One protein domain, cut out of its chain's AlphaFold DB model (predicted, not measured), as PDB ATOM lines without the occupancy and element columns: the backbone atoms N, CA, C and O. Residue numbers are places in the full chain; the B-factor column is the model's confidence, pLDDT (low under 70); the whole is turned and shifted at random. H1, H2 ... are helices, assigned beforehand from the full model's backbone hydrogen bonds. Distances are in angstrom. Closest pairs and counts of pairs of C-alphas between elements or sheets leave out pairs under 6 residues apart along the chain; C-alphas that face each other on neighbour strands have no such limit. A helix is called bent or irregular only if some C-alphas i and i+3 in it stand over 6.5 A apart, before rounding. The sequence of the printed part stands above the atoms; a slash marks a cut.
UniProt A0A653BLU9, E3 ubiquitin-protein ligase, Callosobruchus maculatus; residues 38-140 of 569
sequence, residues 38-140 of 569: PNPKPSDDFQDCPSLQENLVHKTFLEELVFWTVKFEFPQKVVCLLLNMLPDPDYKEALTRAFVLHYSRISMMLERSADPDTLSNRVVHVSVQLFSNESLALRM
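AT A GLANCE: This is residues 38 to 140 of the 569 residues of the protein "E3 ubiquitin-protein ligase" of Callosobruchus maculatus (UniProt A0A653BLU9). A helix bent into two arms, H3, forms the middle of a compact body of five helices: H1 and H5 pack on opposite sides of its first arm, H3a, while H4 runs back from the end of the second arm, H3b, toward H3a. H2 lies side by side with H4, and residues 38 to 60, with no named element, loop at one side of the body. The printed part has 103 residues and is all helix, in the order H1, H2, H3, H4, H5. The radius of gyration of the C-alphas is 13.5 A, and the spans are 38 by 34 by 25 A.

HOW THE PARTS SIT: The hub is H3, residues 89 to 112, assigned by its hydrogen bonds as one helix but bent: C-alphas 101 and 104 are 7.7 A apart, and arms H3a, 89 to 101, and H3b, 104 to 112, stand at a steep tilt of 59 degrees. H1, residues 61 to 71, touches H3a at a steep tilt of 46 degrees, the same way, the closest C-alphas being those of Glu 63 and Ala 98, 5.0 A apart. H5, residues 134 to 140, touches H3a, closest at the C-alphas of Arg 97 and Met 140, 7.0 A. H4, residues 116 to 131, touches H3a with residues 130 to 131 alone, closest at the C-alphas of Thr 96 and Leu 130, 5.7 A. H4 and H3b touch only at the corner, only just, with 3 pairs of C-alphas within 8 A. H2, residues 76 to 84, only just touches H4, with 3 such pairs, at a shallow tilt of 10 degrees; H1 and H4 are apart. Every O i to N i+4 pair is within hydrogen-bond range in H1, H2, H3a and H5, against 4 of 5 in H3b and 11 of 12 in H4.

IN THESE COORDINATES: H3a measures 18.4 A, H4 21.5 A and H1 15.1 A from first to last C-alpha. H1 begins at C-alpha 61 (300.384, 489.763, 430.880), and H5 ends at C-alpha 140 (311.656, 495.691, 415.721).

THE WHOLE: The two C-alphas farthest apart, of Asp 44 and Lys 77, are 38.6 A apart. The printed part has no cut, the links between successive helices are tight, and no printed residue is under 70 in pLDDT.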
ATOM      1  N   PRO A  38     308.845 506.244 435.575       85.50
ATOM      2  CA  PRO A  38     308.432 507.042 434.428       85.50
ATOM      3  C   PRO A  38     309.610 507.228 433.468       85.50
ATOM      4  O   PRO A  38     310.737 507.439 433.912       85.50
ATOM      5  N   ASN A  39     309.347 507.191 432.163       85.44
ATOM      6  CA  ASN A  39     310.319 507.690 431.189       85.44
ATOM      7  C   ASN A  39     310.335 509.228 431.209       85.44
ATOM      8  O   ASN A  39     309.321 509.838 431.562       85.44
ATOM      9  N   PRO A  40     311.429 509.873 430.766       83.00
ATOM     10  CA  PRO A  40     311.385 511.290 430.420       83.00
ATOM     11  C   PRO A  40     310.347 511.543 429.318       83.00
ATOM     12  O   PRO A  40     310.031 510.656 428.522       83.00
ATOM     13  N   LYS A  41     309.832 512.775 429.250       81.62
ATOM     14  CA  LYS A  41     308.925 513.171 428.171       81.62
ATOM     15  C   LYS A  41     309.650 513.026 426.818       81.62
ATOM     16  O   LYS A  41     310.736 513.594 426.678       81.62
ATOM     17  N   PRO A  42     309.086 512.293 425.838       82.50
ATOM     18  CA  PRO A  42     309.710 512.136 424.529       82.50
ATOM     19  C   PRO A  42     309.744 513.472 423.776       82.50
ATOM     20  O   PRO A  42     308.908 514.349 424.019       82.50
ATOM     21  N   SER A  43     310.698 513.620 422.854       81.44
ATOM     22  CA  SER A  43     310.695 514.738 421.907       81.44
ATOM     23  C   SER A  43     309.490 514.651 420.969       81.44
ATOM     24  O   SER A  43     308.861 513.596 420.842       81.44
ATOM     25  N   ASP A  44     309.180 515.767 420.307       81.81
ATOM     26  CA  ASP A  44     307.990 515.897 419.462       81.81
ATOM     27  C   ASP A  44     307.915 514.818 418.370       81.81
ATOM     28  O   ASP A  44     306.854 514.225 418.174       81.81
ATOM     29  N   ASP A  45     309.052 514.450 417.777       81.56
ATOM     30  CA  ASP A  45     309.136 513.427 416.724       81.56
ATOM     31  C   ASP A  45     308.862 511.993 417.213       81.56
ATOM     32  O   ASP A  45     308.526 511.112 416.421       81.56
ATOM     33  N   PHE A  46     308.971 511.736 418.524       85.81
ATOM     34  CA  PHE A  46     308.775 510.408 419.117       85.81
ATOM     35  C   PHE A  46     307.612 510.354 420.114       85.81
ATOM     36  O   PHE A  46     307.499 509.383 420.871       85.81
ATOM     37  N   GLN A  47     306.707 511.338 420.085       81.88
ATOM     38  CA  GLN A  47     305.499 511.347 420.920       81.88
ATOM     39  C   GLN A  47     304.572 510.155 420.670       81.88
ATOM     40  O   GLN A  47     303.835 509.783 421.575       81.88
ATOM     41  N   ASP A  48     304.632 509.515 419.503       84.06
ATOM     42  CA  ASP A  48     303.843 508.313 419.204       84.06
ATOM     43  C   ASP A  48     304.602 507.002 419.478       84.06
ATOM     44  O   ASP A  48     304.034 505.915 419.356       84.06
ATOM     45  N   CYS A  49     305.883 507.070 419.867       87.31
ATOM     46  CA  CYS A  49     306.702 505.888 420.126       87.31
ATOM     47  C   CYS A  49     306.324 505.258 421.479       87.31
ATOM     48  O   CYS A  49     306.599 505.861 422.523       87.31
ATOM     49  N   PRO A  50     305.740 504.038 421.519       86.12
ATOM     50  CA  PRO A  50     305.237 503.451 422.764       86.12
ATOM     51  C   PRO A  50     306.327 503.238 423.821       86.12
ATOM     52  O   PRO A  50     306.081 503.439 425.007       86.12
ATOM     53  N   SER A  51     307.534 502.862 423.390       86.88
ATOM     54  CA  SER A  51     308.680 502.592 424.268       86.88
ATOM     55  C   SER A  51     309.212 503.827 424.989       86.88
ATOM     56  O   SER A  51     309.868 503.693 426.021       86.88
ATOM     57  N   LEU A  52     308.935 505.021 424.456       89.19
ATOM     58  CA  LEU A  52     309.425 506.300 424.972       89.19
ATOM     59  C   LEU A  52     308.344 507.091 425.713       89.19
ATOM     60  O   LEU A  52     308.626 508.154 426.251       89.19
ATOM     61  N   GLN A  53     307.121 506.561 425.811       87.62
ATOM     62  CA  GLN A  53     306.051 507.206 426.570       87.62
ATOM     63  C   GLN A  53     306.388 507.267 428.058       87.62
ATOM     64  O   GLN A  53     306.817 506.267 428.646       87.62
ATOM     65  N   GLU A  54     306.106 508.419 428.670       84.12
ATOM     66  CA  GLU A  54     306.241 508.653 430.113       84.12
ATOM     67  C   GLU A  54     305.489 507.575 430.910       84.12
ATOM     68  O   GLU A  54     306.068 506.884 431.753       84.12
ATOM     69  N   ASN A  55     304.217 507.364 430.555       82.69
ATOM     70  CA  ASN A  55     303.332 506.402 431.200       82.69
ATOM     71  C   ASN A  55     303.273 505.082 430.431       82.69
ATOM     72  O   ASN A  55     302.971 505.038 429.237       82.69
ATOM     73  N   LEU A  56     303.500 503.988 431.152       84.50
ATOM     74  CA  LEU A  56     303.479 502.640 430.607       84.50
ATOM     75  C   LEU A  56     302.076 502.036 430.718       84.50
ATOM     76  O   LEU A  56     301.487 501.996 431.797       84.50
ATOM     77  N   VAL A  57     301.545 501.543 429.599       85.81
ATOM     78  CA  VAL A  57     300.225 500.901 429.552       85.81
ATOM     79  C   VAL A  57     300.361 499.485 429.011       85.81
ATOM     80  O   VAL A  57     300.409 499.275 427.796       85.81
ATOM     81  N   HIS A  58     300.373 498.508 429.916       90.56
ATOM     82  CA  HIS A  58     300.400 497.095 429.548       90.56
ATOM     83  C   HIS A  58     299.058 496.642 428.966       90.56
ATOM     84  O   HIS A  58     297.985 496.865 429.530       90.56
ATOM     85  N   LYS A  59     299.120 495.960 427.825       89.56
ATOM     86  CA  LYS A  59     297.983 495.361 427.112       89.56
ATOM     87  C   LYS A  59     297.952 493.844 427.271       89.56
ATOM     88  O   LYS A  59     296.937 493.214 426.952       89.56
ATOM     89  N   THR A  60     299.054 493.246 427.708       91.69
ATOM     90  CA  THR A  60     299.202 491.802 427.875       91.69
ATOM     91  C   THR A  60     299.924 491.472 429.177       91.69
ATOM     92  O   THR A  60     300.716 492.265 429.672       91.69
ATOM     93  N   PHE A  61     299.681 490.265 429.697       91.44
ATOM     94  CA  PHE A  61     300.384 489.763 430.880       91.44
ATOM     95  C   PHE A  61     301.894 489.641 430.644       91.44
ATOM     96  O   PHE A  61     302.675 489.826 431.564       91.44
ATOM     97  N   LEU A  62     302.312 489.363 429.405       94.50
ATOM     98  CA  LEU A  62     303.727 489.285 429.052       94.50
ATOM     99  C   LEU A  62     304.421 490.645 429.185       94.50
ATOM    100  O   LEU A  62     305.515 490.708 429.730       94.50
ATOM    101  N   GLU A  63     303.779 491.723 428.726       94.25
ATOM    102  CA  GLU A  63     304.294 493.084 428.917       94.25
ATOM    103  C   GLU A  63     304.445 493.406 430.411       94.25
ATOM    104  O   GLU A  63     305.509 493.853 430.822       94.25
ATOM    105  N   GLU A  64     303.438 493.087 431.232       93.56
ATOM    106  CA  GLU A  64     303.513 493.276 432.687       93.56
ATOM    107  C   GLU A  64     304.619 492.422 433.338       93.56
ATOM    108  O   GLU A  64     305.351 492.881 434.211       93.56
ATOM    109  N   LEU A  65     304.792 491.175 432.895       94.56
ATOM    110  CA  LEU A  65     305.832 490.289 433.412       94.56
ATOM    111  C   LEU A  65     307.240 490.810 433.080       94.56
ATOM    112  O   LEU A  65     308.145 490.713 433.912       94.56
ATOM    113  N   VAL A  66     307.428 491.403 431.897       96.19
ATOM    114  CA  VAL A  66     308.676 492.095 431.543       96.19
ATOM    115  C   VAL A  66     308.870 493.334 432.416       96.19
ATOM    116  O   VAL A  66     309.969 493.516 432.932       96.19
ATOM    117  N   PHE A  67     307.827 494.129 432.680       95.25
ATOM    118  CA  PHE A  67     307.917 495.249 433.622       95.25
ATOM    119  C   PHE A  67     308.434 494.813 434.993       95.25
ATOM    120  O   PHE A  67     309.391 495.395 435.499       95.25
ATOM    121  N   TRP A  68     307.857 493.759 435.575       94.88
ATOM    122  CA  TRP A  68     308.318 493.232 436.861       94.88
ATOM    123  C   TRP A  68     309.738 492.668 436.788       94.88
ATOM    124  O   TRP A  68     310.503 492.808 437.739       94.88
ATOM    125  N   THR A  69     310.121 492.090 435.647       96.06
ATOM    126  CA  THR A  69     311.505 491.662 435.402       96.06
ATOM    127  C   THR A  69     312.459 492.851 435.472       96.06
ATOM    128  O   THR A  69     313.478 492.757 436.142       96.06
ATOM    129  N   VAL A  70     312.115 493.985 434.858       95.12
ATOM    130  CA  VAL A  70     312.932 495.209 434.899       95.12
ATOM    131  C   VAL A  70     312.932 495.835 436.295       95.12
ATOM    132  O   VAL A  70     313.994 496.134 436.832       95.12
ATOM    133  N   LYS A  71     311.756 495.988 436.916       93.50
ATOM    134  CA  LYS A  71     311.586 496.627 438.230       93.50
ATOM    135  C   LYS A  71     312.352 495.919 439.348       93.50
ATOM    136  O   LYS A  71     312.774 496.579 440.293       93.50
ATOM    137  N   PHE A  72     312.501 494.599 439.248       94.06
ATOM    138  CA  PHE A  72     313.227 493.769 440.211       94.06
ATOM    139  C   PHE A  72     314.598 493.305 439.697       94.06
ATOM    140  O   PHE A  72     315.089 492.267 440.140       94.06
ATOM    141  N   GLU A  73     315.207 494.039 438.761       94.94
ATOM    142  CA  GLU A  73     316.600 493.822 438.336       94.94
ATOM    143  C   GLU A  73     316.873 492.393 437.819       94.94
ATOM    144  O   GLU A  73     317.835 491.703 438.175       94.94
ATOM    145  N   PHE A  74     315.983 491.937 436.939       95.94
ATOM    146  CA  PHE A  74     316.059 490.672 436.214       95.94
ATOM    147  C   PHE A  74     316.177 489.440 437.134       95.94
ATOM    148  O   PHE A  74     317.188 488.730 437.106       95.94
ATOM    149  N   PRO A  75     315.144 489.108 437.937       95.75
ATOM    150  CA  PRO A  75     315.194 487.941 438.812       95.75
ATOM    151  C   PRO A  75     315.396 486.648 438.016       95.75
ATOM    152  O   PRO A  75     314.604 486.322 437.129       95.75
ATOM    153  N   GLN A  76     316.408 485.854 438.377       93.62
ATOM    154  CA  GLN A  76     316.830 484.676 437.605       93.62
ATOM    155  C   GLN A  76     315.689 483.691 437.300       93.62
ATOM    156  O   GLN A  76     315.609 483.158 436.196       93.62
ATOM    157  N   LYS A  77     314.774 483.456 438.253       95.06
ATOM    158  CA  LYS A  77     313.624 482.553 438.054       95.06
ATOM    159  C   LYS A  77     312.653 483.069 436.990       95.06
ATOM    160  O   LYS A  77     312.139 482.275 436.206       95.06
ATOM    161  N   VAL A  78     312.420 484.381 436.958       95.06
ATOM    162  CA  VAL A  78     311.540 485.019 435.973       95.06
ATOM    163  C   VAL A  78     312.218 485.028 434.608       95.06
ATOM    164  O   VAL A  78     311.610 484.607 433.631       95.06
ATOM    165  N   VAL A  79     313.503 485.389 434.551       95.50
ATOM    166  CA  VAL A  79     314.305 485.331 433.320       95.50
ATOM    167  C   VAL A  79     314.312 483.917 432.730       95.50
ATOM    168  O   VAL A  79     314.031 483.744 431.550       95.50
ATOM    169  N   CYS A  80     314.554 482.891 433.549       95.19
ATOM    170  CA  CYS A  80     314.540 481.493 433.113       95.19
ATOM    171  C   CYS A  80     313.174 481.083 432.541       95.19
ATOM    172  O   CYS A  80     313.106 480.486 431.468       95.19
ATOM    173  N   LEU A  81     312.077 481.461 433.206       94.88
ATOM    174  CA  LEU A  81     310.724 481.229 432.694       94.88
ATOM    175  C   LEU A  81     310.512 481.906 431.333       94.88
ATOM    176  O   LEU A  81     310.017 481.266 430.407       94.88
ATOM    177  N   LEU A  82     310.898 483.181 431.211       96.31
ATOM    178  CA  LEU A  82     310.728 483.956 429.985       96.31
ATOM    179  C   LEU A  82     311.532 483.368 428.820       96.31
ATOM    180  O   LEU A  82     311.008 483.296 427.710       96.31
ATOM    181  N   LEU A  83     312.771 482.934 429.066       96.00
ATOM    182  CA  LEU A  83     313.670 482.425 428.030       96.00
ATOM    183  C   LEU A  83     313.356 480.979 427.613       96.00
ATOM    184  O   LEU A  83     313.495 480.643 426.440       96.00
ATOM    185  N   ASN A  84     312.863 480.126 428.517       95.75
ATOM    186  CA  ASN A  84     312.548 478.725 428.192       95.75
ATOM    187  C   ASN A  84     311.407 478.563 427.173       95.75
ATOM    188  O   ASN A  84     311.269 477.503 426.567       95.75
ATOM    189  N   MET A  85     310.590 479.599 426.972       94.25
ATOM    190  CA  MET A  85     309.497 479.605 425.996       94.25
ATOM    191  C   MET A  85     309.918 480.131 424.610       94.25
ATOM    192  O   MET A  85     309.125 480.076 423.675       94.25
ATOM    193  N   LEU A  86     311.168 480.583 424.440       94.81
ATOM    194  CA  LEU A  86     311.700 481.086 423.166       94.81
ATOM    195  C   LEU A  86     311.649 480.130 421.959       94.81
ATOM    196  O   LEU A  86     311.685 480.651 420.842       94.81
ATOM    197  N   PRO A  87     311.583 478.787 422.104       95.44
ATOM    198  CA  PRO A  87     311.392 477.909 420.951       95.44
ATOM    199  C   PRO A  87     310.093 478.167 420.172       95.44
ATOM    200  O   PRO A  87     310.023 477.818 418.995       95.44
ATOM    201  N   ASP A  88     309.077 478.773 420.799       96.19
ATOM    202  CA  ASP A  88     307.871 479.235 420.108       96.19
ATOM    203  C   ASP A  88     308.148 480.597 419.424       96.19
ATOM    204  O   ASP A  88     308.456 481.581 420.107       96.19
ATOM    205  N   PRO A  89     308.046 480.687 418.082       93.44
ATOM    206  CA  PRO A  89     308.379 481.899 417.338       93.44
ATOM    207  C   PRO A  89     307.411 483.063 417.599       93.44
ATOM    208  O   PRO A  89     307.856 484.213 417.657       93.44
ATOM    209  N   ASP A  90     306.119 482.786 417.798       95.25
ATOM    210  CA  ASP A  90     305.112 483.814 418.077       95.25
ATOM    211  C   ASP A  90     305.354 484.409 419.468       95.25
ATOM    212  O   ASP A  90     305.276 485.627 419.673       95.25
ATOM    213  N   TYR A  91     305.711 483.549 420.426       96.44
ATOM    214  CA  TYR A  91     306.119 483.981 421.755       96.44
ATOM    215  C   TYR A  91     307.429 484.774 421.720       96.44
ATOM    216  O   TYR A  91     307.502 485.836 422.339       96.44
ATOM    217  N   LYS A  92     308.454 484.307 420.990       97.00
ATOM    218  CA  LYS A  92     309.734 485.021 420.861       97.00
ATOM    219  C   LYS A  92     309.526 486.432 420.318       97.00
ATOM    220  O   LYS A  92     310.102 487.382 420.853       97.00
ATOM    221  N   GLU A  93     308.682 486.591 419.300       96.69
ATOM    222  CA  GLU A  93     308.333 487.914 418.792       96.69
ATOM    223  C   GLU A  93     307.615 488.749 419.860       96.69
ATOM    224  O   GLU A  93     308.024 489.878 420.125       96.69
ATOM    225  N   ALA A  94     306.589 488.206 420.521       96.62
ATOM    226  CA  ALA A  94     305.850 488.923 421.558       96.62
ATOM    227  C   ALA A  94     306.740 489.364 422.737       96.62
ATOM    228  O   ALA A  94     306.624 490.505 423.190       96.62
ATOM    229  N   LEU A  95     307.652 488.500 423.198       97.75
ATOM    230  CA  LEU A  95     308.618 488.811 424.253       97.75
ATOM    231  C   LEU A  95     309.596 489.893 423.800       97.75
ATOM    232  O   LEU A  95     309.845 490.831 424.548       97.75
ATOM    233  N   THR A  96     310.101 489.810 422.569       97.62
ATOM    234  CA  THR A  96     311.006 490.829 422.021       97.62
ATOM    235  C   THR A  96     310.317 492.189 421.945       97.62
ATOM    236  O   THR A  96     310.867 493.183 422.403       97.62
ATOM    237  N   ARG A  97     309.067 492.245 421.469       96.94
ATOM    238  CA  ARG A  97     308.274 493.487 421.445       96.94
ATOM    239  C   ARG A  97     308.053 494.051 422.848       96.94
ATOM    240  O   ARG A  97     308.181 495.256 423.046       96.94
ATOM    241  N   ALA A  98     307.733 493.187 423.815       96.50
ATOM    242  CA  ALA A  98     307.603 493.583 425.212       96.50
ATOM    243  C   ALA A  98     308.937 494.099 425.770       96.50
ATOM    244  O   ALA A  98     308.949 495.119 426.444       96.50
ATOM    245  N   PHE A  99     310.066 493.472 425.450       97.25
ATOM    246  CA  PHE A  99     311.389 493.936 425.868       97.25
ATOM    247  C   PHE A  99     311.710 495.330 425.308       97.25
ATOM    248  O   PHE A  99     312.057 496.231 426.067       97.25
ATOM    249  N   VAL A 100     311.478 495.554 424.009       96.44
ATOM    250  CA  VAL A 100     311.666 496.866 423.357       96.44
ATOM    251  C   VAL A 100     310.774 497.949 423.973       96.44
ATOM    252  O   VAL A 100     311.206 499.092 424.110       96.44
ATOM    253  N   LEU A 101     309.551 497.610 424.399       94.88
ATOM    254  CA  LEU A 101     308.654 498.534 425.108       94.88
ATOM    255  C   LEU A 101     309.257 499.051 426.429       94.88
ATOM    256  O   LEU A 101     309.006 500.187 426.824       94.88
ATOM    257  N   HIS A 102     310.063 498.229 427.102       95.44
ATOM    258  CA  HIS A 102     310.660 498.548 428.401       95.44
ATOM    259  C   HIS A 102     312.103 499.042 428.305       95.44
ATOM    260  O   HIS A 102     312.680 499.406 429.326       95.44
ATOM    261  N   TYR A 103     312.685 499.089 427.107       95.56
ATOM    262  CA  TYR A 103     314.115 499.325 426.913       95.56
ATOM    263  C   TYR A 103     314.610 500.640 427.533       95.56
ATOM    264  O   TYR A 103     315.582 500.644 428.284       95.56
ATOM    265  N   SER A 104     313.872 501.740 427.343       93.12
ATOM    266  CA  SER A 104     314.199 503.032 427.972       93.12
ATOM    267  C   SER A 104     314.119 503.008 429.504       93.12
ATOM    268  O   SER A 104     314.735 503.837 430.156       93.12
ATOM    269  N   ARG A 105     313.372 502.076 430.106       92.69
ATOM    270  CA  ARG A 105     313.319 501.912 431.570       92.69
ATOM    271  C   ARG A 105     314.456 501.033 432.073       92.69
ATOM    272  O   ARG A 105     314.924 501.238 433.186       92.69
ATOM    273  N   ILE A 106     314.915 500.082 431.255       94.75
ATOM    274  CA  ILE A 106     316.107 499.276 431.546       94.75
ATOM    275  C   ILE A 106     317.325 500.192 431.689       94.75
ATOM    276  O   ILE A 106     318.058 500.054 432.665       94.75
ATOM    277  N   SER A 107     317.495 501.174 430.797       92.69
ATOM    278  CA  SER A 107     318.603 502.137 430.890       92.69
ATOM    279  C   SER A 107     318.581 502.933 432.199       92.69
ATOM    280  O   SER A 107     319.597 503.037 432.879       92.69
ATOM    281  N   MET A 108     317.403 503.401 432.618       89.81
ATOM    282  CA  MET A 108     317.228 504.107 433.891       89.81
ATOM    283  C   MET A 108     317.493 503.219 435.111       89.81
ATOM    284  O   MET A 108     317.887 503.721 436.162       89.81
ATOM    285  N   MET A 109     317.238 501.912 435.009       91.88
ATOM    286  CA  MET A 109     317.545 500.967 436.085       91.88
ATOM    287  C   MET A 109     319.031 500.653 436.176       91.88
ATOM    288  O   MET A 109     319.549 500.595 437.285       91.88
ATOM    289  N   LEU A 110     319.725 500.548 435.045       92.75
ATOM    290  CA  LEU A 110     321.180 500.393 435.018       92.75
ATOM    291  C   LEU A 110     321.897 501.569 435.692       92.75
ATOM    292  O   LEU A 110     322.830 501.357 436.456       92.75
ATOM    293  N   GLU A 111     321.416 502.796 435.480       88.38
ATOM    294  CA  GLU A 111     321.963 504.002 436.120       88.38
ATOM    295  C   GLU A 111     321.761 504.025 437.649       88.38
ATOM    296  O   GLU A 111     322.579 504.583 438.376       88.38
ATOM    297  N   ARG A 112     320.663 503.445 438.150       89.38
ATOM    298  CA  ARG A 112     320.252 503.535 439.567       89.38
ATOM    299  C   ARG A 112     320.580 502.295 440.397       89.38
ATOM    300  O   ARG A 112     320.341 502.316 441.606       89.38
ATOM    301  N   SER A 113     321.045 501.223 439.761       91.25
ATOM    302  CA  SER A 113     321.314 499.943 440.417       91.25
ATOM    303  C   SER A 113     322.408 500.081 441.475       91.25
ATOM    304  O   SER A 113     323.391 500.791 441.283       91.25
ATOM    305  N   ALA A 114     322.251 499.359 442.585       89.94
ATOM    306  CA  ALA A 114     323.306 499.211 443.588       89.94
ATOM    307  C   ALA A 114     324.354 498.150 443.195       89.94
ATOM    308  O   ALA A 114     325.426 498.109 443.792       89.94
ATOM    309  N   ASP A 115     324.037 497.298 442.214       92.31
ATOM    310  CA  ASP A 115     324.919 496.272 441.646       92.31
ATOM    311  C   ASP A 115     324.835 496.312 440.101       92.31
ATOM    312  O   ASP A 115     324.125 495.505 439.479       92.31
ATOM    313  N   PRO A 116     325.468 497.318 439.458       90.50
ATOM    314  CA  PRO A 116     325.404 497.500 438.010       90.50
ATOM    315  C   PRO A 116     325.993 496.326 437.229       90.50
ATOM    316  O   PRO A 116     325.424 495.951 436.206       90.50
ATOM    317  N   ASP A 117     327.066 495.700 437.719       90.44
ATOM    318  CA  ASP A 117     327.740 494.585 437.048       90.44
ATOM    319  C   ASP A 117     326.807 493.383 436.877       90.44
ATOM    320  O   ASP A 117     326.622 492.859 435.770       90.44
ATOM    321  N   THR A 118     326.162 492.941 437.962       92.56
ATOM    322  CA  THR A 118     325.242 491.800 437.903       92.56
ATOM    323  C   THR A 118     324.033 492.105 437.024       92.56
ATOM    324  O   THR A 118     323.615 491.254 436.228       92.56
ATOM    325  N   LEU A 119     323.455 493.305 437.149       94.25
ATOM    326  CA  LEU A 119     322.313 493.716 436.332       94.25
ATOM    327  C   LEU A 119     322.689 493.770 434.845       94.25
ATOM    328  O   LEU A 119     321.968 493.211 434.018       94.25
ATOM    329  N   SER A 120     323.838 494.359 434.520       94.50
ATOM    330  CA  SER A 120     324.373 494.472 433.161       94.50
ATOM    331  C   SER A 120     324.494 493.112 432.483       94.50
ATOM    332  O   SER A 120     323.944 492.898 431.400       94.50
ATOM    333  N   ASN A 121     325.114 492.146 433.164       93.94
ATOM    334  CA  ASN A 121     325.259 490.783 432.656       93.94
ATOM    335  C   ASN A 121     323.904 490.099 432.400       93.94
ATOM    336  O   ASN A 121     323.735 489.387 431.408       93.94
ATOM    337  N   ARG A 122     322.910 490.318 433.270       95.44
ATOM    338  CA  ARG A 122     321.564 489.741 433.104       95.44
ATOM    339  C   ARG A 122     320.793 490.369 431.950       95.44
ATOM    340  O   ARG A 122     320.106 489.638 431.235       95.44
ATOM    341  N   VAL A 123     320.902 491.688 431.772       96.81
ATOM    342  CA  VAL A 123     320.298 492.407 430.643       96.81
ATOM    343  C   VAL A 123     320.853 491.849 429.336       96.81
ATOM    344  O   VAL A 123     320.065 491.367 428.523       96.81
ATOM    345  N   VAL A 124     322.184 491.794 429.198       96.06
ATOM    346  CA  VAL A 124     322.855 491.265 427.997       96.06
ATOM    347  C   VAL A 124     322.505 489.799 427.746       96.06
ATOM    348  O   VAL A 124     322.205 489.400 426.621       96.06
ATOM    349  N   HIS A 125     322.463 488.972 428.793       94.69
ATOM    350  CA  HIS A 125     322.069 487.569 428.655       94.69
ATOM    351  C   HIS A 125     320.662 487.406 428.054       94.69
ATOM    352  O   HIS A 125     320.435 486.489 427.265       94.69
ATOM    353  N   VAL A 126     319.711 488.282 428.400       96.50
ATOM    354  CA  VAL A 126     318.364 488.266 427.810       96.50
ATOM    355  C   VAL A 126     318.382 488.829 426.394       96.50
ATOM    356  O   VAL A 126     317.888 488.179 425.472       96.50
ATOM    357  N   SER A 127     318.940 490.019 426.200       96.94
ATOM    358  CA  SER A 127     318.867 490.753 424.936       96.94
ATOM    359  C   SER A 127     319.556 490.026 423.779       96.94
ATOM    360  O   SER A 127     318.996 489.977 422.682       96.94
ATOM    361  N   VAL A 128     320.693 489.356 424.007       95.88
ATOM    362  CA  VAL A 128     321.395 488.569 422.973       95.88
ATOM    363  C   VAL A 128     320.507 487.439 422.434       95.88
ATOM    364  O   VAL A 128     320.495 487.160 421.232       95.88
ATOM    365  N   GLN A 129     319.671 486.828 423.279       95.62
ATOM    366  CA  GLN A 129     318.717 485.794 422.852       95.62
ATOM    367  C   GLN A 129     317.574 486.364 421.998       95.62
ATOM    368  O   GLN A 129     317.056 485.683 421.102       95.62
ATOM    369  N   LEU A 130     317.188 487.616 422.253       96.50
ATOM    370  CA  LEU A 130     316.093 488.297 421.564       96.50
ATOM    371  C   LEU A 130     316.542 488.898 420.224       96.50
ATOM    372  O   LEU A 130     315.879 488.686 419.208       96.50
ATOM    373  N   PHE A 131     317.692 489.574 420.199       96.62
ATOM    374  CA  PHE A 131     318.190 490.332 419.045       96.62
ATOM    375  C   PHE A 131     319.121 489.551 418.106       96.62
ATOM    376  O   PHE A 131     319.494 490.053 417.050       96.62
ATOM    377  N   SER A 132     319.444 488.294 418.419       93.44
ATOM    378  CA  SER A 132     320.256 487.422 417.551       93.44
ATOM    379  C   SER A 132     319.616 487.082 416.198       93.44
ATOM    380  O   SER A 132     320.319 486.684 415.272       93.44
ATOM    381  N   ASN A 133     318.292 487.202 416.052       94.62
ATOM    382  CA  ASN A 133     317.612 486.900 414.792       94.62
ATOM    383  C   ASN A 133     317.479 488.160 413.922       94.62
ATOM    384  O   ASN A 133     316.693 489.045 414.258       94.62
ATOM    385  N   GLU A 134     318.168 488.182 412.776       97.12
ATOM    386  CA  GLU A 134     318.166 489.298 411.814       97.12
ATOM    387  C   GLU A 134     316.750 489.774 411.450       97.12
ATOM    388  O   GLU A 134     316.427 490.954 411.582       97.12
ATOM    389  N   SER A 135     315.875 488.855 411.028       97.12
ATOM    390  CA  SER A 135     314.520 489.200 410.571       97.12
ATOM    391  C   SER A 135     313.652 489.793 411.685       97.12
ATOM    392  O   SER A 135     312.802 490.650 411.442       97.12
ATOM    393  N   LEU A 136     313.849 489.347 412.926       97.19
ATOM    394  CA  LEU A 136     313.140 489.881 414.077       97.19
ATOM    395  C   LEU A 136     313.707 491.245 414.477       97.19
ATOM    396  O   LEU A 136     312.918 492.165 414.672       97.19
ATOM    397  N   ALA A 137     315.033 491.394 414.535       97.81
ATOM    398  CA  ALA A 137     315.692 492.666 414.827       97.81
ATOM    399  C   ALA A 137     315.280 493.751 413.819       97.81
ATOM    400  O   ALA A 137     314.868 494.838 414.223       97.81
ATOM    401  N   LEU A 138     315.267 493.429 412.521       98.12
ATOM    402  CA  LEU A 138     314.792 494.335 411.473       98.12
ATOM    403  C   LEU A 138     313.327 494.741 411.686       98.12
ATOM    404  O   LEU A 138     313.014 495.929 411.671       98.12
ATOM    405  N   ARG A 139     312.435 493.785 411.977       97.31
ATOM    406  CA  ARG A 139     311.025 494.098 412.272       97.31
ATOM    407  C   ARG A 139     310.862 494.982 413.508       97.31
ATOM    408  O   ARG A 139     309.977 495.832 413.518       97.31
ATOM    409  N   MET A 140     311.682 494.807 414.548       97.62
ATOM    410  CA  MET A 140     311.656 495.691 415.721       97.62
ATOM    411  C   MET A 140     312.134 497.103 415.368       97.62
ATOM    412  O   MET A 140     311.541 498.080 415.824       97.62
TER     413      MET A 140